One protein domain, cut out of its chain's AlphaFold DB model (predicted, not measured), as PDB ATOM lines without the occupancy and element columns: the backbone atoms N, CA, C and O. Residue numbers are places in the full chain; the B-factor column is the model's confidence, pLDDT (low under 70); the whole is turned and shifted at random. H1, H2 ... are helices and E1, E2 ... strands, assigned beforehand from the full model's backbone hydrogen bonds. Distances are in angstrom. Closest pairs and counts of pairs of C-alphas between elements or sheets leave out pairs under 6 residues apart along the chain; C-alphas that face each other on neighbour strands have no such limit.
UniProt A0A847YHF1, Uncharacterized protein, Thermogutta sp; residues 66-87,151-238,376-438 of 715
ATOM      1  N   VAL A  66     259.222 217.199 204.664       90.56
ATOM      2  CA  VAL A  66     259.104 217.413 206.103       90.56
ATOM      3  C   VAL A  66     258.408 218.749 206.321       90.56
ATOM      4  O   VAL A  66     258.914 219.793 205.925       90.56
ATOM      5  N   VAL A  67     257.241 218.707 206.955       89.81
ATOM      6  CA  VAL A  67     256.491 219.895 207.363       89.81
ATOM      7  C   VAL A  67     256.827 220.169 208.819       89.81
ATOM      8  O   VAL A  67     256.492 219.367 209.694       89.81
ATOM      9  N   THR A  68     257.494 221.286 209.087       91.19
ATOM     10  CA  THR A  68     257.856 221.722 210.437       91.19
ATOM     11  C   THR A  68     257.027 222.934 210.850       91.19
ATOM     12  O   THR A  68     256.683 223.788 210.039       91.19
ATOM     13  N   GLY A  69     256.715 223.044 212.139       89.94
ATOM     14  CA  GLY A  69     255.994 224.184 212.709       89.94
ATOM     15  C   GLY A  69     256.347 224.390 214.179       89.94
ATOM     16  O   GLY A  69     256.794 223.455 214.844       89.94
ATOM     17  N   LEU A  70     256.132 225.599 214.689       92.25
ATOM     18  CA  LEU A  70     256.312 225.923 216.102       92.25
ATOM     19  C   LEU A  70     254.954 226.124 216.766       92.25
ATOM     20  O   LEU A  70     254.061 226.772 216.225       92.25
ATOM     21  N   ILE A  71     254.803 225.548 217.951       91.06
ATOM     22  CA  ILE A  71     253.619 225.693 218.790       91.06
ATOM     23  C   ILE A  71     254.006 226.575 219.971       91.06
ATOM     24  O   ILE A  71     254.898 226.213 220.737       91.06
ATOM     25  N   GLU A  72     253.307 227.697 220.145       91.44
ATOM     26  CA  GLU A  72     253.491 228.637 221.260       91.44
ATOM     27  C   GLU A  72     252.966 228.062 222.590       91.44
ATOM     28  O   GLU A  72     251.954 228.492 223.146       91.44
ATOM     29  N   TRP A  73     253.651 227.037 223.085       90.69
ATOM     30  CA  TRP A  73     253.242 226.206 224.211       90.69
ATOM     31  C   TRP A  73     253.069 226.985 225.514       90.69
ATOM     32  O   TRP A  73     252.069 226.802 226.209       90.69
ATOM     33  N   GLU A  74     253.987 227.899 225.830       89.88
ATOM     34  CA  GLU A  74     253.876 228.720 227.041       89.88
ATOM     35  C   GLU A  74     252.651 229.636 226.999       89.88
ATOM     36  O   GLU A  74     251.924 229.718 227.988       89.88
ATOM     37  N   LYS A  75     252.355 230.258 225.848       88.56
ATOM     38  CA  LYS A  75     251.152 231.094 225.708       88.56
ATOM     39  C   LYS A  75     249.879 230.276 225.897       88.56
ATOM     40  O   LYS A  75     248.937 230.755 226.523       88.56
ATOM     41  N   GLN A  76     249.853 229.039 225.406       85.75
ATOM     42  CA  GLN A  76     248.713 228.145 225.604       85.75
ATOM     43  C   GLN A  76     248.553 227.717 227.064       85.75
ATOM     44  O   GLN A  76     247.437 227.742 227.577       85.75
ATOM     45  N   ILE A  77     249.648 227.367 227.748       87.44
ATOM     46  CA  ILE A  77     249.617 227.068 229.188       87.44
ATOM     47  C   ILE A  77     249.138 228.290 229.970       87.44
ATOM     48  O   ILE A  77     248.316 228.149 230.873       87.44
ATOM     49  N   GLN A  78     249.632 229.483 229.641       85.94
ATOM     50  CA  GLN A  78     249.240 230.705 230.330       85.94
ATOM     51  C   GLN A  78     247.754 231.003 230.118       85.94
ATOM     52  O   GLN A  78     247.038 231.197 231.095       85.94
ATOM     53  N   ALA A  79     247.265 230.929 228.877       82.56
ATOM     54  CA  ALA A  79     245.845 231.084 228.575       82.56
ATOM     55  C   ALA A  79     244.988 230.059 229.337       82.56
ATOM     56  O   ALA A  79     243.951 230.409 229.899       82.56
ATOM     57  N   PHE A  80     245.445 228.806 229.416       81.69
ATOM     58  CA  PHE A  80     244.770 227.754 230.173       81.69
ATOM     59  C   PHE A  80     244.709 228.073 231.676       81.69
ATOM     60  O   PHE A  80     243.653 227.972 232.304       81.69
ATOM     61  N   ARG A  81     245.833 228.507 232.256       82.56
ATOM     62  CA  ARG A  81     245.927 228.897 233.670       82.56
ATOM     63  C   ARG A  81     245.071 230.112 233.990       82.56
ATOM     64  O   ARG A  81     244.413 230.108 235.026       82.56
ATOM     65  N   ASP A  82     245.060 231.120 233.126       79.75
ATOM     66  CA  ASP A  82     244.281 232.341 233.328       79.75
ATOM     67  C   ASP A  82     242.781 232.026 233.351       79.75
ATOM     68  O   ASP A  82     242.060 232.485 234.239       79.75
ATOM     69  N   VAL A  83     242.312 231.170 232.435       74.31
ATOM     70  CA  VAL A  83     240.922 230.689 232.422       74.31
ATOM     71  C   VAL A  83     240.593 229.929 233.712       74.31
ATOM     72  O   VAL A  83     239.580 230.223 234.351       74.31
ATOM     73  N   LEU A  84     241.463 229.013 234.147       73.94
ATOM     74  CA  LEU A  84     241.247 228.229 235.366       73.94
ATOM     75  C   LEU A  84     241.238 229.107 236.630       73.94
ATOM     76  O   LEU A  84     240.369 228.957 237.490       73.94
ATOM     77  N   GLN A  85     242.168 230.056 236.747       76.56
ATOM     78  CA  GLN A  85     242.224 230.980 237.883       76.56
ATOM     79  C   GLN A  85     241.004 231.904 237.932       76.56
ATOM     80  O   GLN A  85     240.480 232.163 239.019       76.56
ATOM     81  N   ASN A  86     240.528 232.375 236.778       73.31
ATOM     82  CA  ASN A  86     239.311 233.181 236.696       73.31
ATOM     83  C   ASN A  86     238.071 232.379 237.115       73.31
ATOM     84  O   ASN A  86     237.234 232.909 237.846       73.31
ATOM     85  N   ALA A  87     237.989 231.097 236.741       67.88
ATOM     86  CA  ALA A  87     236.910 230.211 237.176       67.88
ATOM     87  C   ALA A  87     236.907 230.008 238.703       67.88
ATOM     88  O   ALA A  87     235.857 230.104 239.336       67.88
ATOM     89  N   GLU A 151     246.166 220.675 234.071       71.06
ATOM     90  CA  GLU A 151     246.596 222.080 233.933       71.06
ATOM     91  C   GLU A 151     247.229 222.414 232.572       71.06
ATOM     92  O   GLU A 151     247.847 223.470 232.408       71.06
ATOM     93  N   ARG A 152     247.171 221.492 231.608       82.88
ATOM     94  CA  ARG A 152     247.907 221.604 230.346       82.88
ATOM     95  C   ARG A 152     247.021 221.238 229.165       82.88
ATOM     96  O   ARG A 152     246.204 220.324 229.298       82.88
ATOM     97  N   PRO A 153     247.237 221.856 227.992       85.56
ATOM     98  CA  PRO A 153     246.613 221.374 226.770       85.56
ATOM     99  C   PRO A 153     247.044 219.922 226.519       85.56
ATOM    100  O   PRO A 153     248.233 219.599 226.608       85.56
ATOM    101  N   GLN A 154     246.095 219.035 226.216       90.12
ATOM    102  CA  GLN A 154     246.414 217.669 225.796       90.12
ATOM    103  C   GLN A 154     246.077 217.507 224.322       90.12
ATOM    104  O   GLN A 154     244.914 217.575 223.926       90.12
ATOM    105  N   TYR A 155     247.107 217.288 223.512       91.38
ATOM    106  CA  TYR A 155     246.945 217.046 222.087       91.38
ATOM    107  C   TYR A 155     246.595 215.587 221.824       91.38
ATOM    108  O   TYR A 155     247.330 214.672 222.207       91.38
ATOM    109  N   VAL A 156     245.464 215.391 221.152       91.25
ATOM    110  CA  VAL A 156     244.896 214.069 220.855       91.25
ATOM    111  C   VAL A 156     245.151 213.678 219.413       91.25
ATOM    112  O   VAL A 156     245.276 212.496 219.111       91.25
ATOM    113  N   TYR A 157     245.194 214.649 218.504       92.00
ATOM    114  CA  TYR A 157     245.350 214.382 217.082       92.00
ATOM    115  C   TYR A 157     245.748 215.650 216.321       92.00
ATOM    116  O   TYR A 157     245.701 216.761 216.855       92.00
ATOM    117  N   TYR A 158     246.124 215.491 215.058       93.75
ATOM    118  CA  TYR A 158     246.271 216.588 214.114       93.75
ATOM    119  C   TYR A 158     245.804 216.135 212.734       93.75
ATOM    120  O   TYR A 158     245.999 214.985 212.347       93.75
ATOM    121  N   ASN A 159     245.207 217.065 211.998       95.38
ATOM    122  CA  ASN A 159     244.874 216.896 210.594       95.38
ATOM    123  C   ASN A 159     245.813 217.751 209.761       95.38
ATOM    124  O   ASN A 159     246.075 218.907 210.104       95.38
ATOM    125  N   ILE A 160     246.290 217.182 208.663       95.88
ATOM    126  CA  ILE A 160     247.106 217.885 207.688       95.88
ATOM    127  C   ILE A 160     246.461 217.779 206.317       95.88
ATOM    128  O   ILE A 160     245.984 216.719 205.914       95.88
ATOM    129  N   GLU A 161     246.438 218.905 205.624       97.56
ATOM    130  CA  GLU A 161     246.013 218.991 204.238       97.56
ATOM    131  C   GLU A 161     247.174 219.473 203.380       97.56
ATOM    132  O   GLU A 161     248.008 220.272 203.823       97.56
ATOM    133  N   ARG A 162     247.208 218.979 202.148       97.81
ATOM    134  CA  ARG A 162     248.188 219.321 201.125       97.81
ATOM    135  C   ARG A 162     247.466 219.813 199.885       97.81
ATOM    136  O   ARG A 162     246.457 219.241 199.497       97.81
ATOM    137  N   ALA A 163     248.002 220.845 199.258       98.25
ATOM    138  CA  ALA A 163     247.566 221.299 197.949       98.25
ATOM    139  C   ALA A 163     248.735 221.227 196.967       98.25
ATOM    140  O   ALA A 163     249.829 221.706 197.276       98.25
ATOM    141  N   GLU A 164     248.500 220.629 195.801       97.88
ATOM    142  CA  GLU A 164     249.409 220.708 194.655       97.88
ATOM    143  C   GLU A 164     249.293 222.095 194.013       97.88
ATOM    144  O   GLU A 164     248.192 222.621 193.842       97.88
ATOM    145  N   ILE A 165     250.432 222.700 193.685       97.56
ATOM    146  CA  ILE A 165     250.502 224.025 193.069       97.56
ATOM    147  C   ILE A 165     250.874 223.860 191.607       97.56
ATOM    148  O   ILE A 165     252.006 223.499 191.284       97.56
ATOM    149  N   THR A 166     249.923 224.178 190.736       95.75
ATOM    150  CA  THR A 166     250.132 224.224 189.285       95.75
ATOM    151  C   THR A 166     250.505 225.623 188.796       95.75
ATOM    152  O   THR A 166     251.209 225.743 187.800       95.75
ATOM    153  N   ASP A 167     250.055 226.668 189.496       95.00
ATOM    154  CA  ASP A 167     250.321 228.077 189.187       95.00
ATOM    155  C   ASP A 167     250.822 228.792 190.453       95.00
ATOM    156  O   ASP A 167     250.159 228.773 191.491       95.00
ATOM    157  N   GLU A 168     252.018 229.381 190.387       93.56
ATOM    158  CA  GLU A 168     252.656 230.032 191.539       93.56
ATOM    159  C   GLU A 168     251.918 231.300 191.984       93.56
ATOM    160  O   GLU A 168     251.967 231.645 193.170       93.56
ATOM    161  N   ASP A 169     251.190 231.941 191.066       96.12
ATOM    162  CA  ASP A 169     250.415 233.154 191.326       96.12
ATOM    163  C   ASP A 169     249.008 232.849 191.874       96.12
ATOM    164  O   ASP A 169     248.252 233.762 192.235       96.12
ATOM    165  N   GLN A 170     248.638 231.567 191.971       96.06
ATOM    166  CA  GLN A 170     247.331 231.153 192.465       96.06
ATOM    167  C   GLN A 170     247.146 231.550 193.945       96.06
ATOM    168  O   GLN A 170     247.947 231.168 194.805       96.06
ATOM    169  N   PRO A 171     246.061 232.272 194.303       97.25
ATOM    170  CA  PRO A 171     245.820 232.647 195.688       97.25
ATOM    171  C   PRO A 171     245.529 231.410 196.543       97.25
ATOM    172  O   PRO A 171     244.796 230.509 196.127       97.25
ATOM    173  N   VAL A 172     246.056 231.407 197.772       96.88
ATOM    174  CA  VAL A 172     245.997 230.278 198.724       96.88
ATOM    175  C   VAL A 172     244.568 229.776 198.965       96.88
ATOM    176  O   VAL A 172     244.345 228.570 199.073       96.88
ATOM    177  N   ASP A 173     243.593 230.682 198.989       96.69
ATOM    178  CA  ASP A 173     242.180 230.354 199.220       96.69
ATOM    179  C   ASP A 173     241.524 229.598 198.054       96.69
ATOM    180  O   ASP A 173     240.467 228.994 198.227       96.69
ATOM    181  N   SER A 174     242.139 229.615 196.867       97.38
ATOM    182  CA  SER A 174     241.650 228.910 195.673       97.38
ATOM    183  C   SER A 174     242.319 227.554 195.436       97.38
ATOM    184  O   SER A 174     241.948 226.847 194.498       97.38
ATOM    185  N   LEU A 175     243.301 227.194 196.267       97.62
ATOM    186  CA  LEU A 175     243.992 225.914 196.176       97.62
ATOM    187  C   LEU A 175     243.042 224.759 196.520       97.62
ATOM    188  O   LEU A 175     242.221 224.853 197.437       97.62
ATOM    189  N   GLN A 176     243.179 223.646 195.799       98.00
ATOM    190  CA  GLN A 176     242.452 222.415 196.101       98.00
ATOM    191  C   GLN A 176     243.199 221.637 197.185       98.00
ATOM    192  O   GLN A 176     244.280 221.105 196.950       98.00
ATOM    193  N   TRP A 177     242.622 221.607 198.384       97.94
ATOM    194  CA  TRP A 177     243.214 220.956 199.547       97.94
ATOM    195  C   TRP A 177     242.775 219.494 199.645       97.94
ATOM    196  O   TRP A 177     241.583 219.194 199.704       97.94
ATOM    197  N   GLU A 178     243.751 218.595 199.696       97.50
ATOM    198  CA  GLU A 178     243.588 217.160 199.899       97.50
ATOM    199  C   GLU A 178     243.995 216.793 201.331       97.50
ATOM    200  O   GLU A 178     245.099 217.111 201.782       97.50
ATOM    201  N   ALA A 179     243.113 216.108 202.063       95.94
ATOM    202  CA  ALA A 179     243.415 215.627 203.406       95.94
ATOM    203  C   ALA A 179     244.377 214.435 203.362       95.94
ATOM    204  O   ALA A 179     244.085 213.402 202.760       95.94
ATOM    205  N   ILE A 180     245.503 214.546 204.068       94.75
ATOM    206  CA  ILE A 180     246.443 213.440 204.232       94.75
ATOM    207  C   ILE A 180     246.099 212.696 205.520       94.75
ATOM    208  O   ILE A 180     246.065 213.267 206.613       94.75
ATOM    209  N   ASN A 181     245.906 211.382 205.415       89.81
ATOM    210  CA  ASN A 181     245.614 210.545 206.572       89.81
ATOM    211  C   ASN A 181     246.853 210.387 207.476       89.81
ATOM    212  O   ASN A 181     247.686 209.492 207.286       89.81
ATOM    213  N   ALA A 182     246.953 211.230 208.508       86.12
ATOM    214  CA  ALA A 182     248.072 211.225 209.450       86.12
ATOM    215  C   ALA A 182     248.213 209.901 210.225       86.12
ATOM    216  O   ALA A 182     249.307 209.563 210.677       86.12
ATOM    217  N   ARG A 183     247.143 209.100 210.360       80.06
ATOM    218  CA  ARG A 183     247.206 207.820 211.082       80.06
ATOM    219  C   ARG A 183     247.793 206.696 210.242       80.06
ATOM    220  O   ARG A 183     248.604 205.933 210.764       80.06
ATOM    221  N   VAL A 184     247.406 206.587 208.972       81.06
ATOM    222  CA  VAL A 184     248.046 205.631 208.050       81.06
ATOM    223  C   VAL A 184     249.546 205.907 208.015       81.06
ATOM    224  O   VAL A 184     250.344 204.983 208.158       81.06
ATOM    225  N   ARG A 185     249.928 207.189 207.988       77.06
ATOM    226  CA  ARG A 185     251.328 207.612 208.102       77.06
ATOM    227  C   ARG A 185     251.952 207.218 209.425       77.06
ATOM    228  O   ARG A 185     253.069 206.702 209.439       77.06
ATOM    229  N   TRP A 186     251.221 207.394 210.525       76.31
ATOM    230  CA  TRP A 186     251.736 207.000 211.825       76.31
ATOM    231  C   TRP A 186     252.033 205.501 211.908       76.31
ATOM    232  O   TRP A 186     253.093 205.097 212.392       76.31
ATOM    233  N   ALA A 187     251.135 204.686 211.357       80.19
ATOM    234  CA  ALA A 187     251.301 203.244 211.261       80.19
ATOM    235  C   ALA A 187     252.461 202.855 210.329       80.19
ATOM    236  O   ALA A 187     253.296 202.043 210.718       80.19
ATOM    237  N   GLU A 188     252.572 203.448 209.139       74.25
ATOM    238  CA  GLU A 188     253.673 203.174 208.203       74.25
ATOM    239  C   GLU A 188     255.037 203.485 208.818       74.25
ATOM    240  O   GLU A 188     255.939 202.650 208.798       74.25
ATOM    241  N   ALA A 189     255.187 204.650 209.434       68.81
ATOM    242  CA  ALA A 189     256.466 205.067 209.984       68.81
ATOM    243  C   ALA A 189     256.729 204.528 211.407       68.81
ATOM    244  O   ALA A 189     257.795 204.761 211.981       68.81
ATOM    245  N   SER A 190     255.794 203.763 211.983       73.19
ATOM    246  CA  SER A 190     256.086 202.843 213.092       73.19
ATOM    247  C   SER A 190     256.778 201.555 212.623       73.19
ATOM    248  O   SER A 190     257.434 200.900 213.427       73.19
ATOM    249  N   ARG A 191     256.688 201.218 211.323       72.00
ATOM    250  CA  ARG A 191     257.364 200.048 210.729       72.00
ATOM    251  C   ARG A 191     258.822 200.312 210.369       72.00
ATOM    252  O   ARG A 191     259.593 199.368 210.253       72.00
ATOM    253  N   ILE A 192     259.200 201.575 210.173       67.00
ATOM    254  CA  ILE A 192     260.594 201.955 209.936       67.00
ATOM    255  C   ILE A 192     261.344 201.713 211.250       67.00
ATOM    256  O   ILE A 192     261.068 202.395 212.237       67.00
ATOM    257  N   GLN A 193     262.239 200.715 211.277       58.00
ATOM    258  CA  GLN A 193     263.067 200.410 212.447       58.00
ATOM    259  C   GLN A 193     263.827 201.675 212.849       58.00
ATOM    260  O   GLN A 193     264.645 202.202 212.099       58.00
ATOM    261  N   ARG A 194     263.480 202.211 214.019       56.84
ATOM    262  CA  ARG A 194     264.065 203.443 214.530       56.84
ATOM    263  C   ARG A 194     265.314 203.075 215.310       56.84
ATOM    264  O   ARG A 194     265.194 202.610 216.440       56.84
ATOM    265  N   ASP A 195     266.485 203.393 214.774       54.97
ATOM    266  CA  ASP A 195     267.566 203.819 215.659       54.97
ATOM    267  C   ASP A 195     267.101 205.143 216.283       54.97
ATOM    268  O   ASP A 195     267.075 206.200 215.657       54.97
ATOM    269  N   ALA A 196     266.546 205.018 217.489       54.34
ATOM    270  CA  ALA A 196     265.512 205.865 218.083       54.34
ATOM    271  C   ALA A 196     265.957 207.263 218.551       54.34
ATOM    272  O   ALA A 196     265.399 207.813 219.502       54.34
ATOM    273  N   PHE A 197     266.946 207.867 217.905       63.62
ATOM    274  CA  PHE A 197     267.460 209.163 218.320       63.62
ATOM    275  C   PHE A 197     266.709 210.295 217.631       63.62
ATOM    276  O   PHE A 197     266.956 210.621 216.472       63.62
ATOM    277  N   ASN A 198     265.815 210.940 218.383       70.00
ATOM    278  CA  ASN A 198     265.331 212.255 217.997       70.00
ATOM    279  C   ASN A 198     266.499 213.247 218.102       70.00
ATOM    280  O   ASN A 198     267.122 213.365 219.154       70.00
ATOM    281  N   TYR A 199     266.802 213.937 217.006       77.38
ATOM    282  CA  TYR A 199     267.887 214.921 216.939       77.38
ATOM    283  C   TYR A 199     267.558 216.234 217.663       77.38
ATOM    284  O   TYR A 199     268.406 217.111 217.769       77.38
ATOM    285  N   VAL A 200     266.325 216.382 218.145       82.06
ATOM    286  CA  VAL A 200     265.831 217.581 218.824       82.06
ATOM    287  C   VAL A 200     265.853 217.359 220.332       82.06
ATOM    288  O   VAL A 200     265.465 216.282 220.797       82.06
ATOM    289  N   SER A 201     266.283 218.375 221.092       83.88
ATOM    290  CA  SER A 201     266.294 218.310 222.558       83.88
ATOM    291  C   SER A 201     264.897 217.928 223.093       83.88
ATOM    292  O   SER A 201     263.895 218.505 222.650       83.88
ATOM    293  N   PRO A 202     264.789 216.967 224.037       85.38
ATOM    294  CA  PRO A 202     263.504 216.488 224.557       85.38
ATOM    295  C   PRO A 202     262.586 217.586 225.109       85.38
ATOM    296  O   PRO A 202     261.371 217.405 225.149       85.38
ATOM    297  N   GLU A 203     263.139 218.731 225.517       87.81
ATOM    298  CA  GLU A 203     262.372 219.867 226.036       87.81
ATOM    299  C   GLU A 203     261.483 220.547 224.980       87.81
ATOM    300  O   GLU A 203     260.448 221.103 225.347       87.81
ATOM    301  N   TYR A 204     261.819 220.447 223.689       89.00
ATOM    302  CA  TYR A 204     261.012 220.970 222.572       89.00
ATOM    303  C   TYR A 204     260.056 219.927 221.994       89.00
ATOM    304  O   TYR A 204     259.198 220.247 221.171       89.00
ATOM    305  N   VAL A 205     260.179 218.676 222.431       88.38
ATOM    306  CA  VAL A 205     259.277 217.592 222.051       88.38
ATOM    307  C   VAL A 205     258.075 217.588 222.995       88.38
ATOM    308  O   VAL A 205     258.122 218.072 224.136       88.38
ATOM    309  N   MET A 206     256.954 217.064 222.505       87.94
ATOM    310  CA  MET A 206     255.768 216.862 223.329       87.94
ATOM    311  C   MET A 206     256.076 215.948 224.523       87.94
ATOM    312  O   MET A 206     256.769 214.940 224.356       87.94
ATOM    313  N   PRO A 207     255.569 216.272 225.728       86.00
ATOM    314  CA  PRO A 207     255.753 215.415 226.888       86.00
ATOM    315  C   PRO A 207     255.147 214.021 226.642       86.00
ATOM    316  O   PRO A 207     254.157 213.890 225.914       86.00
ATOM    317  N   PRO A 208     255.712 212.968 227.260       83.00
ATOM    318  CA  PRO A 208     255.195 211.613 227.119       83.00
ATOM    319  C   PRO A 208     253.736 211.527 227.587       83.00
ATOM    320  O   PRO A 208     253.342 212.176 228.555       83.00
ATOM    321  N   GLY A 209     252.942 210.697 226.907       82.94
ATOM    322  CA  GLY A 209     251.510 210.519 227.184       82.94
ATOM    323  C   GLY A 209     250.577 211.386 226.332       82.94
ATOM    324  O   GLY A 209     249.366 211.233 226.439       82.94
ATOM    325  N   GLN A 210     251.120 212.250 225.470       84.88
ATOM    326  CA  GLN A 210     250.362 212.940 224.422       84.88
ATOM    327  C   GLN A 210     250.684 212.360 223.045       84.88
ATOM    328  O   GLN A 210     251.690 211.661 222.881       84.88
ATOM    329  N   VAL A 211     249.850 212.659 222.041       83.62
ATOM    330  CA  VAL A 211     250.186 212.290 220.664       83.62
ATOM    331  C   VAL A 211     251.485 212.987 220.262       83.62
ATOM    332  O   VAL A 211     251.609 214.202 220.441       83.62
ATOM    333  N   PRO A 212     252.480 212.239 219.745       85.50
ATOM    334  CA  PRO A 212     253.731 212.835 219.319       85.50
ATOM    335  C   PRO A 212     253.453 213.755 218.131       85.50
ATOM    336  O   PRO A 212     253.175 213.298 217.024       85.50
ATOM    337  N   LEU A 213     253.536 215.061 218.377       88.62
ATOM    338  CA  LEU A 213     253.475 216.076 217.325       88.62
ATOM    339  C   LEU A 213     254.814 216.232 216.606       88.62
ATOM    340  O   LEU A 213     254.863 216.834 215.544       88.62
ATOM    341  N   THR A 214     255.894 215.692 217.171       86.38
ATOM    342  CA  THR A 214     257.232 215.732 216.588       86.38
ATOM    343  C   THR A 214     257.582 214.366 216.010       86.38
ATOM    344  O   THR A 214     257.950 213.447 216.747       86.38
ATOM    345  N   TRP A 215     257.484 214.218 214.690       83.62
ATOM    346  CA  TRP A 215     257.970 213.015 214.022       83.62
ATOM    347  C   TRP A 215     259.501 212.880 214.179       83.62
ATOM    348  O   TRP A 215     260.226 213.846 213.910       83.62
ATOM    349  N   PRO A 216     260.043 211.728 214.622       78.94
ATOM    350  CA  PRO A 216     261.488 211.533 214.666       78.94
ATOM    351  C   PRO A 216     262.028 211.381 213.245       78.94
ATOM    352  O   PRO A 216     261.447 210.681 212.418       78.94
ATOM    353  N   LEU A 217     263.153 212.022 212.960       78.06
ATOM    354  CA  LEU A 217     263.814 211.871 211.670       78.06
ATOM    355  C   LEU A 217     264.659 210.608 211.676       78.06
ATOM    356  O   LEU A 217     265.368 210.338 212.646       78.06
ATOM    357  N   ALA A 218     264.595 209.856 210.582       72.69
ATOM    358  CA  ALA A 218     265.538 208.773 210.355       72.69
ATOM    359  C   ALA A 218     266.956 209.343 210.217       72.69
ATOM    360  O   ALA A 218     267.141 210.499 209.834       72.69
ATOM    361  N   GLN A 219     267.964 208.535 210.524       70.50
ATOM    362  CA  GLN A 219     269.335 208.878 210.173       70.50
ATOM    363  C   GLN A 219     269.471 208.875 208.645       70.50
ATOM    364  O   GLN A 219     268.947 207.978 207.981       70.50
ATOM    365  N   LEU A 220     270.138 209.886 208.088       70.69
ATOM    366  CA  LEU A 220     270.447 209.902 206.662       70.69
ATOM    367  C   LEU A 220     271.443 208.780 206.340       70.69
ATOM    368  O   LEU A 220     272.254 208.377 207.180       70.69
ATOM    369  N   ALA A 221     271.365 208.256 205.119       64.38
ATOM    370  CA  ALA A 221     272.307 207.251 204.647       64.38
ATOM    371  C   ALA A 221     273.749 207.798 204.664       64.38
ATOM    372  O   ALA A 221     273.973 209.002 204.600       64.38
ATOM    373  N   ALA A 222     274.732 206.896 204.745       61.25
ATOM    374  CA  ALA A 222     276.156 207.210 204.578       61.25
ATOM    375  C   ALA A 222     276.773 208.212 205.582       61.25
ATOM    376  O   ALA A 222     277.852 208.740 205.334       61.25
ATOM    377  N   GLY A 223     276.142 208.434 206.741       62.62
ATOM    378  CA  GLY A 223     276.689 209.317 207.780       62.62
ATOM    379  C   GLY A 223     276.439 210.806 207.538       62.62
ATOM    380  O   GLY A 223     276.967 211.625 208.292       62.62
ATOM    381  N   ASP A 224     275.613 211.147 206.545       66.88
ATOM    382  CA  ASP A 224     275.154 212.514 206.329       66.88
ATOM    383  C   ASP A 224     274.384 213.007 207.577       66.88
ATOM    384  O   ASP A 224     273.654 212.261 208.245       66.88
ATOM    385  N   THR A 225     274.577 214.274 207.936       71.06
ATOM    386  CA  THR A 225     273.860 214.921 209.042       71.06
ATOM    387  C   THR A 225     272.744 215.790 208.498       71.06
ATOM    388  O   THR A 225     272.905 216.436 207.467       71.06
ATOM    389  N   TRP A 226     271.622 215.832 209.211       76.12
ATOM    390  CA  TRP A 226     270.560 216.789 208.927       76.12
ATOM    391  C   TRP A 226     271.100 218.219 208.995       76.12
ATOM    392  O   TRP A 226     271.802 218.555 209.951       76.12
ATOM    393  N   GLY A 227     270.788 219.034 207.988       72.12
ATOM    394  CA  GLY A 227     271.124 220.450 207.991       72.12
ATOM    395  C   GLY A 227     270.207 221.266 208.912       72.12
ATOM    396  O   GLY A 227     269.213 220.742 209.443       72.12
ATOM    397  N   PRO A 228     270.538 222.550 209.144       70.88
ATOM    398  CA  PRO A 228     269.757 223.436 210.003       70.88
ATOM    399  C   PRO A 228     268.309 223.607 209.529       70.88
ATOM    400  O   PRO A 228     267.435 223.771 210.371       70.88
ATOM    401  N   GLU A 229     268.036 223.470 208.229       68.25
ATOM    402  CA  GLU A 229     266.710 223.596 207.607       68.25
ATOM    403  C   GLU A 229     265.667 222.581 208.102       68.25
ATOM    404  O   GLU A 229     264.469 222.717 207.849       68.25
ATOM    405  N   VAL A 230     266.115 221.529 208.787       70.94
ATOM    406  CA  VAL A 230     265.253 220.458 209.295       70.94
ATOM    407  C   VAL A 230     264.834 220.684 210.759       70.94
ATOM    408  O   VAL A 230     263.886 220.060 211.274       70.94
ATOM    409  N   ALA A 231     265.502 221.621 211.430       66.44
ATOM    410  CA  ALA A 231     264.936 222.358 212.547       66.44
ATOM    411  C   ALA A 231     264.373 223.689 212.029       66.44
ATOM    412  O   ALA A 231     264.599 224.084 210.891       66.44
ATOM    413  N   HIS A 232     263.576 224.360 212.855       66.25
ATOM    414  CA  HIS A 232     263.310 225.776 212.605       66.25
ATOM    415  C   HIS A 232     264.606 226.576 212.778       66.25
ATOM    416  O   HIS A 232     265.577 226.058 213.341       66.25
ATOM    417  N   ASP A 233     264.594 227.836 212.336       62.94
ATOM    418  CA  ASP A 233     265.589 228.841 212.727       62.94
ATOM    419  C   ASP A 233     265.940 228.696 214.225       62.94
ATOM    420  O   ASP A 233     265.089 228.238 214.992       62.94
ATOM    421  N   PRO A 234     267.172 229.047 214.656       58.97
ATOM    422  CA  PRO A 234     267.890 228.480 215.816       58.97
ATOM    423  C   PRO A 234     267.240 228.595 217.214       58.97
ATOM    424  O   PRO A 234     267.877 228.278 218.217       58.97
ATOM    425  N   GLU A 235     265.977 229.000 217.307       76.12
ATOM    426  CA  GLU A 235     265.112 228.890 218.481       76.12
ATOM    427  C   GLU A 235     265.059 227.468 219.066       76.12
ATOM    428  O   GLU A 235     264.902 227.324 220.280       76.12
ATOM    429  N   ILE A 236     265.207 226.422 218.239       80.50
ATOM    430  CA  ILE A 236     265.251 225.023 218.691       80.50
ATOM    431  C   ILE A 236     266.649 224.423 218.454       80.50
ATOM    432  O   ILE A 236     266.970 224.068 217.319       80.50
ATOM    433  N   PRO A 237     267.473 224.234 219.501       77.44
ATOM    434  CA  PRO A 237     268.776 223.598 219.381       77.44
ATOM    435  C   PRO A 237     268.670 222.109 219.029       77.44
ATOM    436  O   PRO A 237     267.827 221.362 219.548       77.44
ATOM    437  N   PHE A 238     269.598 221.664 218.181       79.50
ATOM    438  CA  PHE A 238     269.869 220.249 217.970       79.50
ATOM    439  C   PHE A 238     270.602 219.656 219.174       79.50
ATOM    440  O   PHE A 238     271.358 220.331 219.870       79.50
ATOM    441  N   ALA A 376     260.222 224.160 227.452       87.31
ATOM    442  CA  ALA A 376     260.486 225.150 226.435       87.31
ATOM    443  C   ALA A 376     259.210 225.960 226.157       87.31
ATOM    444  O   ALA A 376     258.108 225.392 226.151       87.31
ATOM    445  N   PRO A 377     259.346 227.272 225.897       90.94
ATOM    446  CA  PRO A 377     258.210 228.122 225.558       90.94
ATOM    447  C   PRO A 377     257.541 227.709 224.243       90.94
ATOM    448  O   PRO A 377     256.363 227.997 224.022       90.94
ATOM    449  N   LEU A 378     258.288 227.000 223.396       92.69
ATOM    450  CA  LEU A 378     257.881 226.513 222.091       92.69
ATOM    451  C   LEU A 378     257.974 224.987 222.040       92.69
ATOM    452  O   LEU A 378     258.871 224.380 222.632       92.69
ATOM    453  N   LYS A 379     257.059 224.361 221.301       91.69
ATOM    454  CA  LYS A 379     257.101 222.929 220.977       91.69
ATOM    455  C   LYS A 379     257.188 222.731 219.473       91.69
ATOM    456  O   LYS A 379     256.553 223.459 218.714       91.69
ATOM    457  N   LEU A 380     257.953 221.732 219.048       91.56
ATOM    458  CA  LEU A 380     258.137 221.413 217.639       91.56
ATOM    459  C   LEU A 380     257.000 220.526 217.126       91.56
ATOM    460  O   LEU A 380     256.828 219.390 217.573       91.56
ATOM    461  N   PHE A 381     256.285 221.009 216.120       92.94
ATOM    462  CA  PHE A 381     255.474 220.180 215.241       92.94
ATOM    463  C   PHE A 381     256.335 219.701 214.070       92.94
ATOM    464  O   PHE A 381     257.032 220.494 213.435       92.94
ATOM    465  N   ARG A 382     256.292 218.404 213.772       91.44
ATOM    466  CA  ARG A 382     256.927 217.821 212.595       91.44
ATOM    467  C   ARG A 382     256.057 216.710 212.032       91.44
ATOM    468  O   ARG A 382     255.765 215.741 212.730       91.44
ATOM    469  N   PHE A 383     255.732 216.829 210.755       91.56
ATOM    470  CA  PHE A 383     255.061 215.814 209.957       91.56
ATOM    471  C   PHE A 383     255.906 215.471 208.731       91.56
ATOM    472  O   PHE A 383     256.699 216.287 208.268       91.56
ATOM    473  N   VAL A 384     255.750 214.254 208.219       90.38
ATOM    474  CA  VAL A 384     256.518 213.748 207.086       90.38
ATOM    475  C   VAL A 384     255.558 213.159 206.059       90.38
ATOM    476  O   VAL A 384     254.876 212.170 206.340       90.38
ATOM    477  N   ASP A 385     255.508 213.767 204.876       92.81
ATOM    478  CA  ASP A 385     254.727 213.275 203.746       92.81
ATOM    479  C   ASP A 385     255.601 212.429 202.818       92.81
ATOM    480  O   ASP A 385     256.547 212.942 202.231       92.81
ATOM    481  N   TYR A 386     255.271 211.145 202.673       88.88
ATOM    482  CA  TYR A 386     255.956 210.191 201.790       88.88
ATOM    483  C   TYR A 386     255.250 209.989 200.439       88.88
ATOM    484  O   TYR A 386     255.734 209.220 199.612       88.88
ATOM    485  N   GLN A 387     254.091 210.618 200.218       91.62
ATOM    486  CA  GLN A 387     253.306 210.512 198.978       91.62
ATOM    487  C   GLN A 387     253.535 211.694 198.042       91.62
ATOM    488  O   GLN A 387     252.655 212.086 197.278       91.62
ATOM    489  N   VAL A 388     254.701 212.312 198.148       94.25
ATOM    490  CA  VAL A 388     255.058 213.442 197.309       94.25
ATOM    491  C   VAL A 388     255.615 212.931 195.992       94.25
ATOM    492  O   VAL A 388     256.519 212.095 195.962       94.25
ATOM    493  N   GLU A 389     255.068 213.428 194.894       94.00
ATOM    494  CA  GLU A 389     255.565 213.057 193.573       94.00
ATOM    495  C   GLU A 389     256.750 213.947 193.153       94.00
ATOM    496  O   GLU A 389     256.742 215.154 193.424       94.00
ATOM    497  N   PRO A 390     257.761 213.371 192.481       92.25
ATOM    498  CA  PRO A 390     258.859 214.096 191.849       92.25
ATOM    499  C   PRO A 390     258.410 215.278 190.989       92.25
ATOM    500  O   PRO A 390     257.440 215.180 190.245       92.25
ATOM    501  N   GLY A 391     259.140 216.393 191.053       89.88
ATOM    502  CA  GLY A 391     258.908 217.569 190.204       89.88
ATOM    503  C   GLY A 391     257.698 218.429 190.590       89.88
ATOM    504  O   GLY A 391     257.635 219.592 190.190       89.88
ATOM    505  N   LYS A 392     256.776 217.910 191.408       94.69
ATOM    506  CA  LYS A 392     255.596 218.648 191.864       94.69
ATOM    507  C   LYS A 392     255.924 219.673 192.950       94.69
ATOM    508  O   LYS A 392     256.928 219.582 193.667       94.69
ATOM    509  N   LYS A 393     255.046 220.667 193.076       95.56
ATOM    510  CA  LYS A 393     255.115 221.732 194.082       95.56
ATOM    511  C   LYS A 393     253.919 221.608 195.018       95.56
ATOM    512  O   LYS A 393     252.804 221.391 194.555       95.56
ATOM    513  N   TYR A 394     254.144 221.763 196.318       97.56
ATOM    514  CA  TYR A 394     253.104 221.583 197.328       97.56
ATOM    515  C   TYR A 394     253.087 222.703 198.364       97.56
ATOM    516  O   TYR A 394     254.124 223.282 198.693       97.56
ATOM    517  N   ARG A 395     251.907 222.951 198.932       97.81
ATOM    518  CA  ARG A 395     251.709 223.683 200.191       97.81
ATOM    519  C   ARG A 395     250.953 222.820 201.182       97.81
ATOM    520  O   ARG A 395     250.155 221.972 200.791       97.81
ATOM    521  N   TYR A 396     251.182 223.080 202.462       97.81
ATOM    522  CA  TYR A 396     250.587 222.332 203.560       97.81
ATOM    523  C   TYR A 396     249.868 223.269 204.521       97.81
ATOM    524  O   TYR A 396     250.254 224.428 204.680       97.81
ATOM    525  N   ARG A 397     248.843 222.757 205.196       97.38
ATOM    526  CA  ARG A 397     248.222 223.411 206.352       97.38
ATOM    527  C   ARG A 397     247.834 222.380 207.395       97.38
ATOM    528  O   ARG A 397     247.511 221.240 207.064       97.38
ATOM    529  N   VAL A 398     247.869 222.782 208.657       96.62
ATOM    530  CA  VAL A 398     247.673 221.885 209.799       96.62
ATOM    531  C   VAL A 398     246.565 222.427 210.691       96.62
ATOM    532  O   VAL A 398     246.446 223.634 210.887       96.62
ATOM    533  N   ARG A 399     245.760 221.535 211.262       95.62
ATOM    534  CA  ARG A 399     244.856 221.839 212.379       95.62
ATOM    535  C   ARG A 399     245.053 220.817 213.489       95.62
ATOM    536  O   ARG A 399     245.280 219.636 213.218       95.62
ATOM    537  N   LEU A 400     244.964 221.257 214.734       94.25
ATOM    538  CA  LEU A 400     245.222 220.434 215.912       94.25
ATOM    539  C   LEU A 400     243.908 220.103 216.625       94.25
ATOM    540  O   LEU A 400     242.972 220.904 216.627       94.25
ATOM    541  N   TYR A 401     243.863 218.922 217.238       94.19
ATOM    542  CA  TYR A 401     242.756 218.453 218.066       94.19
ATOM    543  C   TYR A 401     243.240 218.347 219.505       94.19
ATOM    544  O   TYR A 401     244.196 217.620 219.805       94.19
ATOM    545  N   LEU A 402     242.565 219.067 220.390       92.88
ATOM    546  CA  LEU A 402     242.876 219.128 221.809       92.88
ATOM    547  C   LEU A 402     241.728 218.511 222.606       92.88
ATOM    548  O   LEU A 402     240.572 218.612 222.196       92.88
ATOM    549  N   THR A 403     242.018 217.888 223.749       91.44
ATOM    550  CA  THR A 403     240.949 217.509 224.682       91.44
ATOM    551  C   THR A 403     240.257 218.765 225.198       91.44
ATOM    552  O   THR A 403     240.911 219.746 225.561       91.44
ATOM    553  N   ASN A 404     238.927 218.745 225.234       89.56
ATOM    554  CA  ASN A 404     238.178 219.804 225.887       89.56
ATOM    555  C   ASN A 404     238.159 219.544 227.408       89.56
ATOM    556  O   ASN A 404     237.533 218.573 227.840       89.56
ATOM    557  N   PRO A 405     238.799 220.388 228.243       87.75
ATOM    558  CA  PRO A 405     238.772 220.213 229.698       87.75
ATOM    559  C   PRO A 405     237.372 220.422 230.295       87.75
ATOM    560  O   PRO A 405     237.107 219.955 231.400       87.75
ATOM    561  N   ASN A 406     236.480 221.111 229.574       87.56
ATOM    562  CA  ASN A 406     235.122 221.418 230.015       87.56
ATOM    563  C   ASN A 406     234.110 220.328 229.634       87.56
ATOM    564  O   ASN A 406     232.956 220.393 230.055       87.56
ATOM    565  N   TYR A 407     234.517 219.314 228.864       91.25
ATOM    566  CA  TYR A 407     233.617 218.253 228.424       91.25
ATOM    567  C   TYR A 407     232.991 217.520 229.618       91.25
ATOM    568  O   TYR A 407     233.696 217.041 230.511       91.25
ATOM    569  N   ARG A 408     231.655 217.413 229.622       91.06
ATOM    570  CA  ARG A 408     230.852 216.828 230.718       91.06
ATOM    571  C   ARG A 408     231.000 217.524 232.079       91.06
ATOM    572  O   ARG A 408     230.604 216.952 233.098       91.06
ATOM    573  N   VAL A 409     231.533 218.743 232.122       87.44
ATOM    574  CA  VAL A 409     231.463 219.570 233.329       87.44
ATOM    575  C   VAL A 409     230.017 220.059 233.489       87.44
ATOM    576  O   VAL A 409     229.432 220.531 232.517       87.44
ATOM    577  N   PRO A 410     229.401 219.939 234.680       87.56
ATOM    578  CA  PRO A 410     228.025 220.386 234.872       87.56
ATOM    579  C   PRO A 410     227.840 221.871 234.496       87.56
ATOM    580  O   PRO A 410     228.681 222.682 234.898       87.56
ATOM    581  N   PRO A 411     226.737 222.255 233.818       87.62
ATOM    582  CA  PRO A 411     226.543 223.614 233.288       87.62
ATOM    583  C   PRO A 411     226.675 224.726 234.334       87.62
ATOM    584  O   PRO A 411     227.133 225.818 234.036       87.62
ATOM    585  N   GLN A 412     226.354 224.432 235.598       87.81
ATOM    586  CA  GLN A 412     226.500 225.359 236.728       87.81
ATOM    587  C   GLN A 412     227.943 225.821 237.011       87.81
ATOM    588  O   GLN A 412     228.132 226.806 237.723       87.81
ATOM    589  N   TYR A 413     228.951 225.105 236.504       82.00
ATOM    590  CA  TYR A 413     230.367 225.470 236.621       82.00
ATOM    591  C   TYR A 413     230.927 226.090 235.338       82.00
ATOM    592  O   TYR A 413     232.106 226.440 235.297       82.00
ATOM    593  N   LEU A 414     230.106 226.208 234.295       82.62
ATOM    594  CA  LEU A 414     230.504 226.737 233.003       82.62
ATOM    595  C   LEU A 414     229.892 228.116 232.789       82.62
ATOM    596  O   LEU A 414     228.785 228.410 233.229       82.62
ATOM    597  N   GLN A 415     230.635 228.977 232.099       85.50
ATOM    598  CA  GLN A 415     230.101 230.260 231.651       85.50
ATOM    599  C   GLN A 415     229.025 230.065 230.573       85.50
ATOM    600  O   GLN A 415     228.071 230.836 230.512       85.50
ATOM    601  N   ASP A 416     229.205 229.040 229.741       91.31
ATOM    602  CA  ASP A 416     228.313 228.647 228.661       91.31
ATOM    603  C   ASP A 416     228.166 227.118 228.685       91.31
ATOM    604  O   ASP A 416     229.161 226.396 228.783       91.31
ATOM    605  N   GLU A 417     226.928 226.631 228.626       93.31
ATOM    606  CA  GLU A 417     226.608 225.200 228.623       93.31
ATOM    607  C   GLU A 417     227.178 224.488 227.389       93.31
ATOM    608  O   GLU A 417     227.633 223.347 227.501       93.31
ATOM    609  N   SER A 418     227.268 225.188 226.252       93.19
ATOM    610  CA  SER A 418     227.807 224.632 225.005       93.19
ATOM    611  C   SER A 418     229.270 224.192 225.125       93.19
ATOM    612  O   SER A 418     229.717 223.283 224.428       93.19
ATOM    613  N   TYR A 419     230.029 224.754 226.075       90.50
ATOM    614  CA  TYR A 419     231.415 224.349 226.316       90.50
ATOM    615  C   TYR A 419     231.553 222.930 226.879       90.50
ATOM    616  O   TYR A 419     232.657 222.388 226.841       90.50
ATOM    617  N   ALA A 420     230.479 222.325 227.396       91.12
ATOM    618  CA  ALA A 420     230.483 220.939 227.864       91.12
ATOM    619  C   ALA A 420     230.106 219.915 226.789       91.12
ATOM    620  O   ALA A 420     230.256 218.716 227.052       91.12
ATOM    621  N   GLU A 421     229.605 220.357 225.633       93.56
ATOM    622  CA  GLU A 421     229.026 219.481 224.611       93.56
ATOM    623  C   GLU A 421     230.108 218.696 223.872       93.56
ATOM    624  O   GLU A 421     230.066 217.463 223.828       93.56
ATOM    625  N   ASP A 422     231.111 219.401 223.347       94.19
ATOM    626  CA  ASP A 422     232.112 218.782 222.493       94.19
ATOM    627  C   ASP A 422     233.277 218.188 223.302       94.19
ATOM    628  O   ASP A 422     233.894 218.874 224.121       94.19
ATOM    629  N   PRO A 423     233.660 216.923 223.058       93.19
ATOM    630  CA  PRO A 423     234.815 216.281 223.704       93.19
ATOM    631  C   PRO A 423     236.170 216.875 223.298       93.19
ATOM    632  O   PRO A 423     237.165 216.703 224.011       93.19
ATOM    633  N   PHE A 424     236.231 217.535 222.140       93.56
ATOM    634  CA  PHE A 424     237.465 217.986 221.517       93.56
ATOM    635  C   PHE A 424     237.331 219.425 221.044       93.56
ATOM    636  O   PHE A 424     236.304 219.822 220.502       93.56
ATOM    637  N   LEU A 425     238.411 220.181 221.198       91.75
ATOM    638  CA  LEU A 425     238.553 221.512 220.627       91.75
ATOM    639  C   LEU A 425     239.395 221.402 219.357       91.75
ATOM    640  O   LEU A 425     240.505 220.864 219.381       91.75
ATOM    641  N   ILE A 426     238.857 221.911 218.251       94.06
ATOM    642  CA  ILE A 426     239.526 221.914 216.949       94.06
ATOM    643  C   ILE A 426     240.057 223.320 216.696       94.06
ATOM    644  O   ILE A 426     239.311 224.300 216.764       94.06
ATOM    645  N   THR A 427     241.352 223.442 216.404       93.62
ATOM    646  CA  THR A 427     241.922 224.745 216.050       93.62
ATOM    647  C   THR A 427     241.457 225.186 214.667       93.62
ATOM    648  O   THR A 427     241.093 224.377 213.811       93.62
ATOM    649  N   LYS A 428     241.560 226.490 214.399       95.94
ATOM    650  CA  LYS A 428     241.566 226.973 213.015       95.94
ATOM    651  C   LYS A 428     242.726 226.316 212.256       95.94
ATOM    652  O   LYS A 428     243.714 225.898 212.868       95.94
ATOM    653  N   TRP A 429     242.591 226.237 210.937       96.75
ATOM    654  CA  TRP A 429     243.717 225.903 210.075       96.75
ATOM    655  C   TRP A 429     244.861 226.889 210.305       96.75
ATOM    656  O   TRP A 429     244.620 228.085 210.493       96.75
ATOM    657  N   SER A 430     246.088 226.377 210.303       95.81
ATOM    658  CA  SER A 430     247.289 227.199 210.254       95.81
ATOM    659  C   SER A 430     247.307 228.039 208.979       95.81
ATOM    660  O   SER A 430     246.621 227.735 207.997       95.81
ATOM    661  N   GLU A 431     248.166 229.053 208.963       95.62
ATOM    662  CA  GLU A 431     248.591 229.646 207.700       95.62
ATOM    663  C   GLU A 431     249.179 228.552 206.796       95.62
ATOM    664  O   GLU A 431     249.745 227.557 207.277       95.62
ATOM    665  N   ALA A 432     248.980 228.697 205.485       96.50
ATOM    666  CA  ALA A 432     249.571 227.781 204.524       96.50
ATOM    667  C   ALA A 432     251.094 227.916 204.570       96.50
ATOM    668  O   ALA A 432     251.620 229.027 204.637       96.50
ATOM    669  N   SER A 433     251.794 226.788 204.492       95.50
ATOM    670  CA  SER A 433     253.251 226.769 204.442       95.50
ATOM    671  C   SER A 433     253.783 227.560 203.243       95.50
ATOM    672  O   SER A 433     253.067 227.868 202.278       95.50
ATOM    673  N   ASN A 434     255.088 227.816 203.257       93.88
ATOM    674  CA  ASN A 434     255.809 228.117 202.031       93.88
ATOM    675  C   ASN A 434     255.621 226.981 201.009       93.88
ATOM    676  O   ASN A 434     255.341 225.828 201.358       93.88
ATOM    677  N   MET A 435     255.758 227.330 199.732       94.81
ATOM    678  CA  MET A 435     255.755 226.351 198.654       94.81
ATOM    679  C   MET A 435     257.012 225.486 198.745       94.81
ATOM    680  O   MET A 435     258.124 226.004 198.830       94.81
ATOM    681  N   VAL A 436     256.824 224.172 198.688       94.44
ATOM    682  CA  VAL A 436     257.903 223.188 198.675       94.44
ATOM    683  C   VAL A 436     257.937 222.533 197.304       94.44
ATOM    684  O   VAL A 436     256.944 221.948 196.871       94.44
ATOM    685  N   ARG A 437     259.080 222.616 196.620       93.19
ATOM    686  CA  ARG A 437     259.321 221.896 195.366       93.19
ATOM    687  C   ARG A 437     259.963 220.553 195.681       93.19
ATOM    688  O   ARG A 437     261.028 220.506 196.295       93.19
ATOM    689  N   VAL A 438     259.343 219.474 195.226       92.69
ATOM    690  CA  VAL A 438     259.965 218.152 195.255       92.69
ATOM    691  C   VAL A 438     260.937 218.088 194.082       92.69
ATOM    692  O   VAL A 438     260.520 218.348 192.949       92.69
TER     693      VAL A 438
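Overview. This is residues 66 to 87, 151 to 238 and 376 to 438 of the 715 residues of an uncharacterized protein of Thermogutta sp (UniProt A0A847YHF1). What shape? Little structure is regular: ribbon E1 E4 covers part of the curled sheet E3 E2 E5 E6, with H1 and H3 toward one end. What parts? Of 173 printed residues, 69 are in E1 H1 E2 E3 H2 E4 E5 H3 E6, mixed in class; both sheets are antiparallel. It is only just compact, close to loose: radius of gyration of the C-alphas 18.4 A, spans 59 by 39 by 31 A.

Arrangement. Which strands pair? E2, residues 155 to 164, is antiparallel to E5, residues 393 to 403; N 159 and O 399 are 2.8 A apart. And helices? H2, residues 182 to 191, only grazes that sheet; 5 of 6 O i to N i+4 pairs are within hydrogen-bond range.

Along the chain. What begins? E1, residues 66 to 71, begins at C-alpha (259.104, 217.413, 206.103). What ends? E6, residues 424 to 426, ends at C-alpha (239.526, 221.914, 216.949).

Size, cuts and confidence. Any cuts? Two: across the first cut the C-alphas of residues 87 and 151 are 13.1 A apart, and across the second the C-alphas of residues 238 and 376 are 13.6 A apart. Low confidence? In 17 residues pLDDT is under 70.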